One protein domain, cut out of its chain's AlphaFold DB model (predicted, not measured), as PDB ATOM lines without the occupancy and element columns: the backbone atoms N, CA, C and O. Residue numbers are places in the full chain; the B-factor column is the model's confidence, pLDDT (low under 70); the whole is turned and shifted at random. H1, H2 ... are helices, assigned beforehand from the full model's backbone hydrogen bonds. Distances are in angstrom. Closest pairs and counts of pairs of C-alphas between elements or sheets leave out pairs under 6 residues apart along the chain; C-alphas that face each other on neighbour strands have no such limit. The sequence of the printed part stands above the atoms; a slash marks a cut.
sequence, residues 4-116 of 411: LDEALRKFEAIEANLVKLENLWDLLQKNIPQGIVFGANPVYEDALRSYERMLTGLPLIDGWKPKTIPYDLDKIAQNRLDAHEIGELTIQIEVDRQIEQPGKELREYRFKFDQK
ATOM      1  N   LEU A   4      97.439 121.787 128.562       78.88
ATOM      2  CA  LEU A   4      98.693 122.356 129.051       78.88
ATOM      3  C   LEU A   4      99.198 123.491 128.148       78.88
ATOM      4  O   LEU A   4      99.596 124.531 128.656       78.88
ATOM      5  N   ASP A   5      99.132 123.335 126.821       80.62
ATOM      6  CA  ASP A   5      99.572 124.383 125.884       80.62
ATOM      7  C   ASP A   5      98.713 125.647 126.016       80.62
ATOM      8  O   ASP A   5      99.214 126.768 125.921       80.62
ATOM      9  N   GLU A   6      97.405 125.482 126.228       86.25
ATOM     10  CA  GLU A   6      96.501 126.609 126.454       86.25
ATOM     11  C   GLU A   6      96.810 127.315 127.780       86.25
ATOM     12  O   GLU A   6      96.832 128.547 127.834       86.25
ATOM     13  N   ALA A   7      97.084 126.546 128.839       87.25
ATOM     14  CA  ALA A   7      97.499 127.090 130.126       87.25
ATOM     15  C   ALA A   7      98.825 127.858 130.007       87.25
ATOM     16  O   ALA A   7      98.897 129.009 130.434       87.25
ATOM     17  N   LEU A   8      99.837 127.287 129.349       85.31
ATOM     18  CA  LEU A   8     101.139 127.930 129.149       85.31
ATOM     19  C   LEU A   8     101.024 129.246 128.381       85.31
ATOM     20  O   LEU A   8     101.583 130.244 128.817       85.31
ATOM     21  N   ARG A   9     100.216 129.302 127.317       87.75
ATOM     22  CA  ARG A   9      99.962 130.557 126.583       87.75
ATOM     23  C   ARG A   9      99.346 131.643 127.461       87.75
ATOM     24  O   ARG A   9      99.652 132.822 127.293       87.75
ATOM     25  N   LYS A  10      98.464 131.267 128.394       90.88
ATOM     26  CA  LYS A  10      97.906 132.213 129.371       90.88
ATOM     27  C   LYS A  10      98.997 132.697 130.326       90.88
ATOM     28  O   LYS A  10      99.102 133.901 130.530       90.88
ATOM     29  N   PHE A  11      99.833 131.794 130.844       90.44
ATOM     30  CA  PHE A  11     100.989 132.157 131.674       90.44
ATOM     31  C   PHE A  11     101.956 133.097 130.938       90.44
ATOM     32  O   PHE A  11     102.322 134.121 131.498       90.44
ATOM     33  N   GLU A  12     102.291 132.828 129.675       89.06
ATOM     34  CA  GLU A  12     103.153 133.682 128.840       89.06
ATOM     35  C   GLU A  12     102.568 135.089 128.643       89.06
ATOM     36  O   GLU A  12     103.277 136.089 128.758       89.06
ATOM     37  N   ALA A  13     101.261 135.194 128.378       91.44
ATOM     38  CA  ALA A  13     100.593 136.486 128.238       91.44
ATOM     39  C   ALA A  13     100.593 137.285 129.554       91.44
ATOM     40  O   ALA A  13     100.808 138.500 129.544       91.44
ATOM     41  N   ILE A  14     100.378 136.607 130.687       93.38
ATOM     42  CA  ILE A  14     100.428 137.218 132.022       93.38
ATOM     43  C   ILE A  14     101.856 137.664 132.347       93.38
ATOM     44  O   ILE A  14     102.047 138.793 132.792       93.38
ATOM     45  N   GLU A  15     102.854 136.824 132.073       91.69
ATOM     46  CA  GLU A  15     104.271 137.126 132.277       91.69
ATOM     47  C   GLU A  15     104.700 138.351 131.465       91.69
ATOM     48  O   GLU A  15     105.330 139.259 132.001       91.69
ATOM     49  N   ALA A  16     104.287 138.434 130.197       91.44
ATOM     50  CA  ALA A  16     104.564 139.588 129.350       91.44
ATOM     51  C   ALA A  16     103.949 140.886 129.903       91.44
ATOM     52  O   ALA A  16     104.567 141.948 129.810       91.44
ATOM     53  N   ASN A  17     102.744 140.825 130.477       93.56
ATOM     54  CA  ASN A  17     102.122 141.983 131.125       93.56
ATOM     55  C   ASN A  17     102.832 142.352 132.431       93.56
ATOM     56  O   ASN A  17     103.059 143.536 132.677       93.56
ATOM     57  N   LEU A  18     103.229 141.359 133.229       94.81
ATOM     58  CA  LEU A  18     103.962 141.566 134.473       94.81
ATOM     59  C   LEU A  18     105.327 142.220 134.221       94.81
ATOM     60  O   LEU A  18     105.623 143.232 134.842       94.81
ATOM     61  N   VAL A  19     106.096 141.743 133.234       94.00
ATOM     62  CA  VAL A  19     107.382 142.355 132.841       94.00
ATOM     63  C   VAL A  19     107.200 143.802 132.377       94.00
ATOM     64  O   VAL A  19     107.994 144.678 132.715       94.00
ATOM     65  N   LYS A  20     106.146 144.101 131.609       95.00
ATOM     66  CA  LYS A  20     105.849 145.489 131.213       95.00
ATOM     67  C   LYS A  20     105.530 146.366 132.422       95.00
ATOM     68  O   LYS A  20     105.952 147.517 132.449       95.00
ATOM     69  N   LEU A  21     104.792 145.837 133.395       96.31
ATOM     70  CA  LEU A  21     104.426 146.547 134.616       96.31
ATOM     71  C   LEU A  21     105.649 146.799 135.516       96.31
ATOM     72  O   LEU A  21     105.798 147.902 136.031       96.31
ATOM     73  N   GLU A  22     106.550 145.821 135.636       96.38
ATOM     74  CA  GLU A  22     107.844 145.954 136.322       96.38
ATOM     75  C   GLU A  22     108.727 147.015 135.649       96.38
ATOM     76  O   GLU A  22     109.213 147.922 136.315       96.38
ATOM     77  N   ASN A  23     108.841 146.999 134.318       97.06
ATOM     78  CA  ASN A  23     109.592 148.022 133.581       97.06
ATOM     79  C   ASN A  23     108.997 149.433 133.747       97.06
ATOM     80  O   ASN A  23     109.735 150.418 133.811       97.06
ATOM     81  N   LEU A  24     107.663 149.550 133.798       97.50
ATOM     82  CA  LEU A  24     106.985 150.819 134.084       97.50
ATOM     83  C   LEU A  24     107.265 151.285 135.515       97.50
ATOM     84  O   LEU A  24     107.511 152.470 135.721       97.50
ATOM     85  N   TRP A  25     107.270 150.369 136.486       97.75
ATOM     86  CA  TRP A  25     107.647 150.677 137.863       97.75
ATOM     87  C   TRP A  25     109.090 151.179 137.962       97.75
ATOM     88  O   TRP A  25     109.319 152.240 138.537       97.75
ATOM     89  N   ASP A  26     110.042 150.495 137.327       97.31
ATOM     90  CA  ASP A  26     111.444 150.921 137.290       97.31
ATOM     91  C   ASP A  26     111.600 152.319 136.677       97.31
ATOM     92  O   ASP A  26     112.418 153.126 137.128       97.31
ATOM     93  N   LEU A  27     110.819 152.625 135.634       97.12
ATOM     94  CA  LEU A  27     110.801 153.948 135.016       97.12
ATOM     95  C   LEU A  27     110.233 155.010 135.966       97.12
ATOM     96  O   LEU A  27     110.829 156.081 136.088       97.12
ATOM     97  N   LEU A  28     109.117 154.720 136.639       97.12
ATOM     98  CA  LEU A  28     108.526 155.610 137.638       97.12
ATOM     99  C   LEU A  28     109.526 155.876 138.761       97.12
ATOM    100  O   LEU A  28     109.854 157.032 139.007       97.12
ATOM    101  N   GLN A  29     110.085 154.827 139.364       96.25
ATOM    102  CA  GLN A  29     111.030 154.916 140.475       96.25
ATOM    103  C   GLN A  29     112.260 155.763 140.127       96.25
ATOM    104  O   GLN A  29     112.660 156.615 140.917       96.25
ATOM    105  N   LYS A  30     112.824 155.599 138.921       96.00
ATOM    106  CA  LYS A  30     113.948 156.420 138.431       96.00
ATOM    107  C   LYS A  30     113.614 157.907 138.300       96.00
ATOM    108  O   LYS A  30     114.521 158.730 138.339       96.00
ATOM    109  N   ASN A  31     112.340 158.241 138.107       96.12
ATOM    110  CA  ASN A  31     111.863 159.608 137.921       96.12
ATOM    111  C   ASN A  31     111.265 160.224 139.196       96.12
ATOM    112  O   ASN A  31     110.876 161.390 139.152       96.12
ATOM    113  N   ILE A  32     111.207 159.493 140.316       95.12
ATOM    114  CA  ILE A  32     110.833 160.061 141.619       95.12
ATOM    115  C   ILE A  32     112.011 160.909 142.129       95.12
ATOM    116  O   ILE A  32     113.097 160.366 142.355       95.12
ATOM    117  N   PRO A  33     111.838 162.228 142.340       92.94
ATOM    118  CA  PRO A  33     112.896 163.079 142.871       92.94
ATOM    119  C   PRO A  33     113.312 162.666 144.285       92.94
ATOM    120  O   PRO A  33     112.512 162.139 145.060       92.94
ATOM    121  N   GLN A  34     114.555 162.959 144.657       90.38
ATOM    122  CA  GLN A  34     114.997 162.872 146.049       90.38
ATOM    123  C   GLN A  34     114.569 164.141 146.803       90.38
ATOM    124  O   GLN A  34     114.808 165.249 146.327       90.38
ATOM    125  N   GLY A  35     113.951 163.983 147.977       90.50
ATOM    126  CA  GLY A  35     113.453 165.098 148.793       90.50
ATOM    127  C   GLY A  35     112.063 165.617 148.392       90.50
ATOM    128  O   GLY A  35     111.248 164.876 147.836       90.50
ATOM    129  N   ILE A  36     111.788 166.881 148.733       94.69
ATOM    130  CA  ILE A  36     110.505 167.570 148.514       94.69
ATOM    131  C   ILE A  36     110.628 168.432 147.254       94.69
ATOM    132  O   ILE A  36     111.243 169.498 147.283       94.69
ATOM    133  N   VAL A  37     110.068 167.959 146.141       94.81
ATOM    134  CA  VAL A  37     110.122 168.649 144.845       94.81
ATOM    135  C   VAL A  37     108.749 168.588 144.190       94.81
ATOM    136  O   VAL A  37     108.300 167.506 143.829       94.81
ATOM    137  N   PHE A  38     108.113 169.746 144.024       93.75
ATOM    138  CA  PHE A  38     106.857 169.891 143.285       93.75
ATOM    139  C   PHE A  38     107.116 170.130 141.797       93.75
ATOM    140  O   PHE A  38     108.131 170.732 141.425       93.75
ATOM    141  N   GLY A  39     106.171 169.719 140.956       89.44
ATOM    142  CA  GLY A  39     106.179 169.991 139.526       89.44
ATOM    143  C   GLY A  39     105.839 168.783 138.658       89.44
ATOM    144  O   GLY A  39     105.775 167.639 139.100       89.44
ATOM    145  N   ALA A  40     105.654 169.064 137.371       89.75
ATOM    146  CA  ALA A  40     105.284 168.068 136.378       89.75
ATOM    147  C   ALA A  40     106.512 167.375 135.774       89.75
ATOM    148  O   ALA A  40     107.522 168.008 135.455       89.75
ATOM    149  N   ASN A  41     106.379 166.076 135.523       94.94
ATOM    150  CA  ASN A  41     107.291 165.317 134.675       94.94
ATOM    151  C   ASN A  41     106.442 164.497 133.693       94.94
ATOM    152  O   ASN A  41     105.900 163.463 134.088       94.94
ATOM    153  N   PRO A  42     106.342 164.913 132.416       94.94
ATOM    154  CA  PRO A  42     105.507 164.225 131.432       94.94
ATOM    155  C   PRO A  42     105.843 162.736 131.277       94.94
ATOM    156  O   PRO A  42     104.947 161.918 131.091       94.94
ATOM    157  N   VAL A  43     107.124 162.363 131.418       95.69
ATOM    158  CA  VAL A  43     107.561 160.960 131.354       95.69
ATOM    159  C   VAL A  43     106.990 160.161 132.526       95.69
ATOM    160  O   VAL A  43     106.541 159.032 132.336       95.69
ATOM    161  N   TYR A  44     106.976 160.748 133.727       96.81
ATOM    162  CA  TYR A  44     106.380 160.126 134.909       96.81
ATOM    163  C   TYR A  44     104.861 159.992 134.762       96.81
ATOM    164  O   TYR A  44     104.309 158.924 135.005       96.81
ATOM    165  N   GLU A  45     104.181 161.051 134.322       96.44
ATOM    166  CA  GLU A  45     102.722 161.069 134.174       96.44
ATOM    167  C   GLU A  45     102.219 160.044 133.149       96.44
ATOM    168  O   GLU A  45     101.250 159.325 133.405       96.44
ATOM    169  N   ASP A  46     102.887 159.931 132.000       97.06
ATOM    170  CA  ASP A  46     102.523 158.946 130.979       97.06
ATOM    171  C   ASP A  46     102.824 157.510 131.438       97.06
ATOM    172  O   ASP A  46     102.032 156.591 131.180       97.06
ATOM    173  N   ALA A  47     103.926 157.307 132.169       97.00
ATOM    174  CA  ALA A  47     104.241 156.023 132.790       97.00
ATOM    175  C   ALA A  47     103.206 155.642 133.860       97.00
ATOM    176  O   ALA A  47     102.797 154.484 133.913       97.00
ATOM    177  N   LEU A  48     102.718 156.606 134.646       97.19
ATOM    178  CA  LEU A  48     101.715 156.400 135.690       97.19
ATOM    179  C   LEU A  48     100.378 155.936 135.098       97.19
ATOM    180  O   LEU A  48      99.836 154.913 135.514       97.19
ATOM    181  N   ARG A  49      99.884 156.626 134.062       96.38
ATOM    182  CA  ARG A  49      98.655 156.230 133.345       96.38
ATOM    183  C   ARG A  49      98.791 154.846 132.709       96.38
ATOM    184  O   ARG A  49      97.856 154.043 132.718       96.38
ATOM    185  N   SER A  50      99.967 154.559 132.148       96.81
ATOM    186  CA  SER A  50     100.266 153.252 131.557       96.81
ATOM    187  C   SER A  50     100.311 152.149 132.615       96.81
ATOM    188  O   SER A  50      99.794 151.057 132.372       96.81
ATOM    189  N   TYR A  51     100.876 152.443 133.790       97.31
ATOM    190  CA  TYR A  51     100.939 151.534 134.930       97.31
ATOM    191  C   TYR A  51      99.537 151.171 135.415       97.31
ATOM    192  O   TYR A  51      99.203 149.988 135.474       97.31
ATOM    193  N   GLU A  52      98.691 152.171 135.679       95.56
ATOM    194  CA  GLU A  52      97.310 151.971 136.129       95.56
ATOM    195  C   GLU A  52      96.534 151.071 135.160       95.56
ATOM    196  O   GLU A  52      95.919 150.080 135.562       95.56
ATOM    197  N   ARG A  53      96.631 151.348 133.855       95.06
ATOM    198  CA  ARG A  53      95.974 150.531 132.832       95.06
ATOM    199  C   ARG A  53      96.510 149.099 132.809       95.06
ATOM    200  O   ARG A  53      95.717 148.162 132.721       95.06
ATOM    201  N   MET A  54      97.827 148.914 132.869       94.06
ATOM    202  CA  MET A  54      98.458 147.593 132.792       94.06
ATOM    203  C   MET A  54      98.148 146.735 134.029       94.06
ATOM    204  O   MET A  54      97.895 145.537 133.893       94.06
ATOM    205  N   LEU A  55      98.065 147.351 135.212       95.38
ATOM    206  CA  LEU A  55      97.716 146.699 136.477       95.38
ATOM    207  C   LEU A  55      96.352 145.988 136.408       95.38
ATOM    208  O   LEU A  55      96.183 144.886 136.935       95.38
ATOM    209  N   THR A  56      95.377 146.573 135.700       92.62
ATOM    210  CA  THR A  56      94.047 145.958 135.526       92.62
ATOM    211  C   THR A  56      94.090 144.622 134.782       92.62
ATOM    212  O   THR A  56      93.239 143.767 135.029       92.62
ATOM    213  N   GLY A  57      95.098 144.422 133.927       90.38
ATOM    214  CA  GLY A  57      95.281 143.224 133.111       90.38
ATOM    215  C   GLY A  57      95.844 142.016 133.860       90.38
ATOM    216  O   GLY A  57      95.884 140.928 133.284       90.38
ATOM    217  N   LEU A  58      96.269 142.170 135.120       94.25
ATOM    218  CA  LEU A  58      96.734 141.046 135.932       94.25
ATOM    219  C   LEU A  58      95.551 140.259 136.534       94.25
ATOM    220  O   LEU A  58      94.669 140.861 137.172       94.25
ATOM    221  N   PRO A  59      95.514 138.923 136.358       96.25
ATOM    222  CA  PRO A  59      94.550 138.067 137.038       96.25
ATOM    223  C   PRO A  59      94.862 137.933 138.536       96.25
ATOM    224  O   PRO A  59      95.886 138.392 139.032       96.25
ATOM    225  N   LEU A  60      93.940 137.314 139.271       96.19
ATOM    226  CA  LEU A  60      94.153 136.946 140.671       96.19
ATOM    227  C   LEU A  60      94.994 135.667 140.757       96.19
ATOM    228  O   LEU A  60      94.781 134.739 139.976       96.19
ATOM    229  N   ILE A  61      95.874 135.596 141.753       93.25
ATOM    230  CA  ILE A  61      96.550 134.373 142.190       93.25
ATOM    231  C   ILE A  61      96.103 134.111 143.624       93.25
ATOM    232  O   ILE A  61      96.300 134.956 144.496       93.25
ATOM    233  N   ASP A  62      95.441 132.975 143.852       89.06
ATOM    234  CA  ASP A  62      94.884 132.591 145.158       89.06
ATOM    235  C   ASP A  62      94.029 133.706 145.798       89.06
ATOM    236  O   ASP A  62      94.150 134.038 146.974       89.06
ATOM    237  N   GLY A  63      93.177 134.344 144.985       91.88
ATOM    238  CA  GLY A  63      92.281 135.422 145.427       91.88
ATOM    239  C   GLY A  63      92.954 136.783 145.646       91.88
ATOM    240  O   GLY A  63      92.275 137.747 146.004       91.88
ATOM    241  N   TRP A  64      94.257 136.901 145.387       96.50
ATOM    242  CA  TRP A  64      95.028 138.121 145.604       96.50
ATOM    243  C   TRP A  64      95.668 138.651 144.310       96.50
ATOM    244  O   TRP A  64      96.038 137.887 143.421       96.50
ATOM    245  N   LYS A  65      95.802 139.978 144.204       95.50
ATOM    246  CA  LYS A  65      96.631 140.664 143.200       95.50
ATOM    247  C   LYS A  65      97.038 142.060 143.697       95.50
ATOM    248  O   LYS A  65      96.330 142.583 144.564       95.50
ATOM    249  N   PRO A  66      98.088 142.674 143.123       96.31
ATOM    250  CA  PRO A  66      98.452 144.064 143.367       96.31
ATOM    251  C   PRO A  66      97.293 145.022 143.084       96.31
ATOM    252  O   PRO A  66      96.539 144.841 142.120       96.31
ATOM    253  N   LYS A  67      97.137 146.032 143.939       95.75
ATOM    254  CA  LYS A  67      96.056 147.032 143.851       95.75
ATOM    255  C   LYS A  67      96.560 148.456 144.018       95.75
ATOM    256  O   LYS A  67      95.838 149.380 143.653       95.75
ATOM    257  N   THR A  68      97.752 148.637 144.580       96.06
ATOM    258  CA  THR A  68      98.274 149.966 144.872       96.06
ATOM    259  C   THR A  68      98.692 150.667 143.582       96.06
ATOM    260  O   THR A  68      99.507 150.159 142.813       96.06
ATOM    261  N   ILE A  69      98.123 151.849 143.348       95.75
ATOM    262  CA  ILE A  69      98.511 152.746 142.257       95.75
ATOM    263  C   ILE A  69      99.590 153.698 142.804       95.75
ATOM    264  O   ILE A  69      99.409 154.218 143.908       95.75
ATOM    265  N   PRO A  70     100.704 153.928 142.082       96.19
ATOM    266  CA  PRO A  70     101.712 154.901 142.489       96.19
ATOM    267  C   PRO A  70     101.114 156.305 142.640       96.19
ATOM    268  O   PRO A  70     100.210 156.689 141.903       96.19
ATOM    269  N   TYR A  71     101.620 157.080 143.594       96.25
ATOM    270  CA  TYR A  71     101.219 158.478 143.753       96.25
ATOM    271  C   TYR A  71     101.754 159.344 142.607       96.25
ATOM    272  O   TYR A  71     102.821 159.066 142.070       96.25
ATOM    273  N   ASP A  72     101.055 160.424 142.261       96.00
ATOM    274  CA  ASP A  72     101.642 161.475 141.429       96.00
ATOM    275  C   ASP A  72     102.775 162.215 142.174       96.00
ATOM    276  O   ASP A  72     102.902 162.130 143.401       96.00
ATOM    277  N   LEU A  73     103.630 162.928 141.432       96.62
ATOM    278  CA  LEU A  73     104.821 163.571 141.998       96.62
ATOM    279  C   LEU A  73     104.490 164.652 143.032       96.62
ATOM    280  O   LEU A  73     105.172 164.733 144.054       96.62
ATOM    281  N   ASP A  74     103.436 165.436 142.810       96.62
ATOM    282  CA  ASP A  74     103.031 166.479 143.752       96.62
ATOM    283  C   ASP A  74     102.483 165.860 145.040       96.62
ATOM    284  O   ASP A  74     102.777 166.339 146.136       96.62
ATOM    285  N   LYS A  75     101.769 164.734 144.945       96.69
ATOM    286  CA  LYS A  75     101.321 163.973 146.111       96.69
ATOM    287  C   LYS A  75     102.492 163.371 146.888       96.69
ATOM    288  O   LYS A  75     102.473 163.405 148.120       96.69
ATOM    289  N   ILE A  76     103.522 162.866 146.204       96.75
ATOM    290  CA  ILE A  76     104.772 162.417 146.841       96.75
ATOM    291  C   ILE A  76     105.446 163.577 147.581       96.75
ATOM    292  O   ILE A  76     105.811 163.434 148.750       96.75
ATOM    293  N   ALA A  77     105.594 164.725 146.916       96.94
ATOM    294  CA  ALA A  77     106.218 165.912 147.488       96.94
ATOM    295  C   ALA A  77     105.447 166.423 148.710       96.94
ATOM    296  O   ALA A  77     106.059 166.668 149.748       96.94
ATOM    297  N   GLN A  78     104.117 166.499 148.614       97.75
ATOM    298  CA  GLN A  78     103.252 166.916 149.712       97.75
ATOM    299  C   GLN A  78     103.376 165.972 150.909       97.75
ATOM    300  O   GLN A  78     103.624 166.431 152.015       97.75
ATOM    301  N   ASN A  79     103.294 164.654 150.696       96.50
ATOM    302  CA  ASN A  79     103.412 163.689 151.791       96.50
ATOM    303  C   ASN A  79     104.780 163.787 152.496       96.50
ATOM    304  O   ASN A  79     104.860 163.658 153.718       96.50
ATOM    305  N   ARG A  80     105.865 164.025 151.746       97.00
ATOM    306  CA  ARG A  80     107.203 164.235 152.324       97.00
ATOM    307  C   ARG A  80     107.311 165.550 153.085       97.00
ATOM    308  O   ARG A  80     107.952 165.568 154.133       97.00
ATOM    309  N   LEU A  81     106.705 166.623 152.576       96.94
ATOM    310  CA  LEU A  81     106.644 167.912 153.259       96.94
ATOM    311  C   LEU A  81     105.901 167.773 154.588       96.94
ATOM    312  O   LEU A  81     106.472 168.104 155.620       96.94
ATOM    313  N   ASP A  82     104.705 167.186 154.568       96.38
ATOM    314  CA  ASP A  82     103.885 166.964 155.762       96.38
ATOM    315  C   ASP A  82     104.655 166.139 156.811       96.38
ATOM    316  O   ASP A  82     104.723 166.499 157.986       96.38
ATOM    317  N   ALA A  83     105.312 165.053 156.390       95.00
ATOM    318  CA  ALA A  83     106.130 164.226 157.279       95.00
ATOM    319  C   ALA A  83     107.359 164.969 157.834       95.00
ATOM    320  O   ALA A  83     107.766 164.745 158.978       95.00
ATOM    321  N   HIS A  84     107.966 165.847 157.033       95.12
ATOM    322  CA  HIS A  84     109.082 166.679 157.468       95.12
ATOM    323  C   HIS A  84     108.632 167.749 158.472       95.12
ATOM    324  O   HIS A  84     109.338 167.996 159.446       95.12
ATOM    325  N   GLU A  85     107.457 168.350 158.277       95.75
ATOM    326  CA  GLU A  85     106.875 169.341 159.191       95.75
ATOM    327  C   GLU A  85     106.488 168.743 160.545       95.75
ATOM    328  O   GLU A  85     106.699 169.384 161.575       95.75
ATOM    329  N   ILE A  86     105.990 167.502 160.571       95.50
ATOM    330  CA  ILE A  86     105.720 166.793 161.832       95.50
ATOM    331  C   ILE A  86     107.027 166.503 162.595       95.50
ATOM    332  O   ILE A  86     107.041 166.478 163.825       95.50
ATOM    333  N   GLY A  87     108.138 166.301 161.880       91.12
ATOM    334  CA  GLY A  87     109.463 166.092 162.475       91.12
ATOM    335  C   GLY A  87     109.691 164.696 163.071       91.12
ATOM    336  O   GLY A  87     110.737 164.453 163.673       91.12
ATOM    337  N   GLU A  88     108.753 163.761 162.894       93.50
ATOM    338  CA  GLU A  88     108.885 162.376 163.352       93.50
ATOM    339  C   GLU A  88     109.493 161.469 162.271       93.50
ATOM    340  O   GLU A  88     108.919 161.261 161.198       93.50
ATOM    341  N   LEU A  89     110.638 160.850 162.580       89.81
ATOM    342  CA  LEU A  89     111.356 159.959 161.658       89.81
ATOM    343  C   LEU A  89     110.513 158.752 161.208       89.81
ATOM    344  O   LEU A  89     110.617 158.300 160.071       89.81
ATOM    345  N   THR A  90     109.665 158.227 162.089       94.19
ATOM    346  CA  THR A  90     108.757 157.109 161.796       94.19
ATOM    347  C   THR A  90     107.776 157.444 160.677       94.19
ATOM    348  O   THR A  90     107.531 156.597 159.821       94.19
ATOM    349  N   ILE A  91     107.262 158.675 160.644       92.88
ATOM    350  CA  ILE A  91     106.324 159.136 159.614       92.88
ATOM    351  C   ILE A  91     107.049 159.324 158.281       92.88
ATOM    352  O   ILE A  91     106.538 158.908 157.246       92.88
ATOM    353  N   GLN A  92     108.271 159.864 158.299       92.25
ATOM    354  CA  GLN A  92     109.097 159.991 157.091       92.25
ATOM    355  C   GLN A  92     109.388 158.619 156.461       92.25
ATOM    356  O   GLN A  92     109.200 158.433 155.260       92.25
ATOM    357  N   ILE A  93     109.754 157.630 157.285       92.81
ATOM    358  CA  ILE A  93     109.957 156.243 156.839       92.81
ATOM    359  C   ILE A  93     108.661 155.648 156.273       92.81
ATOM    360  O   ILE A  93     108.705 154.917 155.284       92.81
ATOM    361  N   GLU A  94     107.512 155.925 156.890       95.19
ATOM    362  CA  GLU A  94     106.225 155.410 156.425       95.19
ATOM    363  C   GLU A  94     105.837 155.984 155.057       95.19
ATOM    364  O   GLU A  94     105.393 155.234 154.189       95.19
ATOM    365  N   VAL A  95     106.090 157.272 154.809       95.44
ATOM    366  CA  VAL A  95     105.879 157.879 153.486       95.44
ATOM    367  C   VAL A  95     106.718 157.173 152.421       95.44
ATOM    368  O   VAL A  95     106.171 156.753 151.402       95.44
ATOM    369  N   ASP A  96     108.015 156.958 152.656       94.06
ATOM    370  CA  ASP A  96     108.861 156.248 151.688       94.06
ATOM    371  C   ASP A  96     108.445 154.775 151.516       94.06
ATOM    372  O   ASP A  96     108.504 154.231 150.411       94.06
ATOM    373  N   ARG A  97     107.942 154.119 152.573       94.75
ATOM    374  CA  ARG A  97     107.371 152.764 152.471       94.75
ATOM    375  C   ARG A  97     106.113 152.720 151.616       94.75
ATOM    376  O   ARG A  97     105.958 151.749 150.878       94.75
ATOM    377  N   GLN A  98     105.242 153.722 151.723       95.75
ATOM    378  CA  GLN A  98     104.040 153.839 150.899       95.75
ATOM    379  C   GLN A  98     104.388 154.134 149.443       95.75
ATOM    380  O   GLN A  98     103.786 153.547 148.549       95.75
ATOM    381  N   ILE A  99     105.394 154.980 149.200       96.06
ATOM    382  CA  ILE A  99     105.914 155.232 147.851       96.06
ATOM    383  C   ILE A  99     106.412 153.925 147.222       96.06
ATOM    384  O   ILE A  99     106.086 153.652 146.076       96.06
ATOM    385  N   GLU A 100     107.131 153.080 147.969       96.12
ATOM    386  CA  GLU A 100     107.664 151.790 147.491       96.12
ATOM    387  C   GLU A 100     106.629 150.640 147.487       96.12
ATOM    388  O   GLU A 100     106.919 149.533 147.022       96.12
ATOM    389  N   GLN A 101     105.415 150.860 148.000       96.88
ATOM    390  CA  GLN A 101     104.392 149.819 148.134       96.88
ATOM    391  C   GLN A 101     104.023 149.128 146.803       96.88
ATOM    392  O   GLN A 101     103.962 147.894 146.802       96.88
ATOM    393  N   PRO A 102     103.853 149.835 145.661       97.00
ATOM    394  CA  PRO A 102     103.620 149.183 144.371       97.00
ATOM    395  C   PRO A 102     104.741 148.202 144.005       97.00
ATOM    396  O   PRO A 102     104.472 147.068 143.616       97.00
ATOM    397  N   GLY A 103     106.006 148.593 144.205       96.56
ATOM    398  CA  GLY A 103     107.163 147.732 143.958       96.56
ATOM    399  C   GLY A 103     107.165 146.468 144.822       96.56
ATOM    400  O   GLY A 103     107.479 145.379 144.337       96.56
ATOM    401  N   LYS A 104     106.763 146.576 146.096       97.00
ATOM    402  CA  LYS A 104     106.612 145.411 146.988       97.00
ATOM    403  C   LYS A 104     105.528 144.453 146.508       97.00
ATOM    404  O   LYS A 104     105.782 143.252 146.444       97.00
ATOM    405  N   GLU A 105     104.358 144.971 146.141       97.62
ATOM    406  CA  GLU A 105     103.254 144.147 145.636       97.62
ATOM    407  C   GLU A 105     103.623 143.445 144.325       97.62
ATOM    408  O   GLU A 105     103.304 142.269 144.154       97.62
ATOM    409  N   LEU A 106     104.346 144.112 143.417       97.19
ATOM    410  CA  LEU A 106     104.835 143.477 142.190       97.19
ATOM    411  C   LEU A 106     105.795 142.322 142.477       97.19
ATOM    412  O   LEU A 106     105.647 141.255 141.884       97.19
ATOM    413  N   ARG A 107     106.733 142.496 143.418       95.88
ATOM    414  CA  ARG A 107     107.651 141.421 143.832       95.88
ATOM    415  C   ARG A 107     106.908 140.240 144.458       95.88
ATOM    416  O   ARG A 107     107.227 139.095 144.152       95.88
ATOM    417  N   GLU A 108     105.896 140.498 145.289       95.69
ATOM    418  CA  GLU A 108     105.044 139.439 145.848       95.69
ATOM    419  C   GLU A 108     104.252 138.711 144.752       95.69
ATOM    420  O   GLU A 108     104.174 137.481 144.747       95.69
ATOM    421  N   TYR A 109     103.699 139.447 143.786       95.81
ATOM    422  CA  TYR A 109     102.978 138.849 142.666       95.81
ATOM    423  C   TYR A 109     103.891 138.013 141.770       95.81
ATOM    424  O   TYR A 109     103.510 136.903 141.408       95.81
ATOM    425  N   ARG A 110     105.104 138.494 141.471       93.81
ATOM    426  CA  ARG A 110     106.140 137.736 140.753       93.81
ATOM    427  C   ARG A 110     106.456 136.425 141.464       93.81
ATOM    428  O   ARG A 110     106.379 135.370 140.845       93.81
ATOM    429  N   PHE A 111     106.704 136.480 142.772       90.12
ATOM    430  CA  PHE A 111     106.967 135.292 143.581       90.12
ATOM    431  C   PHE A 111     105.829 134.258 143.490       90.12
ATOM    432  O   PHE A 111     106.078 133.088 143.192       90.12
ATOM    433  N   LYS A 112     104.572 134.689 143.681       91.19
ATOM    434  CA  LYS A 112     103.396 133.804 143.569       91.19
ATOM    435  C   LYS A 112     103.206 133.270 142.146       91.19
ATOM    436  O   LYS A 112     102.855 132.106 141.970       91.19
ATOM    437  N   PHE A 113     103.437 134.103 141.131       91.44
ATOM    438  CA  PHE A 113     103.346 133.718 139.723       91.44
ATOM    439  C   PHE A 113     104.348 132.611 139.380       91.44
ATOM    440  O   PHE A 113     103.951 131.580 138.832       91.44
ATOM    441  N   ASP A 114     105.616 132.787 139.760       87.38
ATOM    442  CA  ASP A 114     106.673 131.815 139.486       87.38
ATOM    443  C   ASP A 114     106.396 130.480 140.196       87.38
ATOM    444  O   ASP A 114     106.587 129.415 139.609       87.38
ATOM    445  N   GLN A 115     105.855 130.521 141.421       84.88
ATOM    446  CA  GLN A 115     105.416 129.325 142.148       84.88
ATOM    447  C   GLN A 115     104.310 128.564 141.399       84.88
ATOM    448  O   GLN A 115     104.431 127.361 141.167       84.88
ATOM    449  N   LYS A 116     103.243 129.249 140.965       87.75
ATOM    450  CA  LYS A 116     102.152 128.602 140.211       87.75
ATOM    451  C   LYS A 116     102.615 128.067 138.861       87.75
ATOM    452  O   LYS A 116     102.120 127.034 138.414       87.75
TER     453      LYS A 116
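What this domain is: This is residues 4 to 116 of the 411 residues of a protein of Nostoc sp. HK-01 (UniProt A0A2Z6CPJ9). An elongated helical body has one long helix, H1, with H2 folding back beside it as a hairpin and H5 also running back along it, while a second helical hairpin, H3 and H4, makes a head at the end away from Leu 4. The first residues of H1, 4 to 10, and the tip of the head, residues 85 to 90, stick out, and the long unnamed stretch 57 to 72 runs past the end of H2 and turns back to H3. The printed part has 113 residues with five named helices in the order H1, H2, H3, H4, H5 and no named strand; the class is all helix. The whole is only just loose, close to compact, with a radius of gyration of the C-alphas of 16.2 A and spans of 56 by 30 by 18 A.

How they stand to each other: H1, residues 4 to 31, touches H2, residues 42 to 56; their closest C-alphas, those of Leu 28 and Tyr 44, are 5.7 A apart. The two form a helical hairpin, running opposite ways at a shallow tilt of 27 degrees. H3, residues 73 to 86, is apart from H2, but only just, at 8.0 A. H3 touches H4, residues 89 to 99, and forms a helical hairpin with it, at a shallow tilt of 13 degrees, opposite ways; their closest C-alphas are those of Ala 83 and Gln 92, 5.2 A apart. H4 and H5, residues 101 to 116, meet only through their link. H5 touches H1 along residues 18 to 25 of H1 alone, opposite ways at a shallow tilt of 20 degrees; the closest C-alphas, those of Trp 25 and Gly 103, are 6.8 A apart. With these three shallow tilts, the helix packing is mostly aligned, the helices' lines standing at small angles where they touch. H2 and H5 are apart. In H1, H3, H4 and H5 every O i to N i+4 pair is within hydrogen-bond range; in H2, 10 of 11 are.

Where its parts are: H1 begins at C-alpha 4, at (98.693, 122.356, 129.051), and is the longest helix, 40.5 A from first to last C-alpha. H2 is 21.9 A long, and H3, 20.1 A long, begins at C-alpha 73, at (104.821, 163.571, 141.998). H4 is 15.6 A long. H5 is 22.8 A long and ends at C-alpha 116, at (102.152, 128.602, 140.211).

The domain as a whole: The two C-alphas farthest apart, those of Asp 5 and Glu 85, are 56.4 A apart. The first and last printed C-alphas, those of Leu 4 and Lys 116, are 13.2 A apart. The link from H2 to H3 is long, with 16 residues. The printed part has no cut. The mean pLDDT of the printed part is 94.0, and no printed residue is under 70.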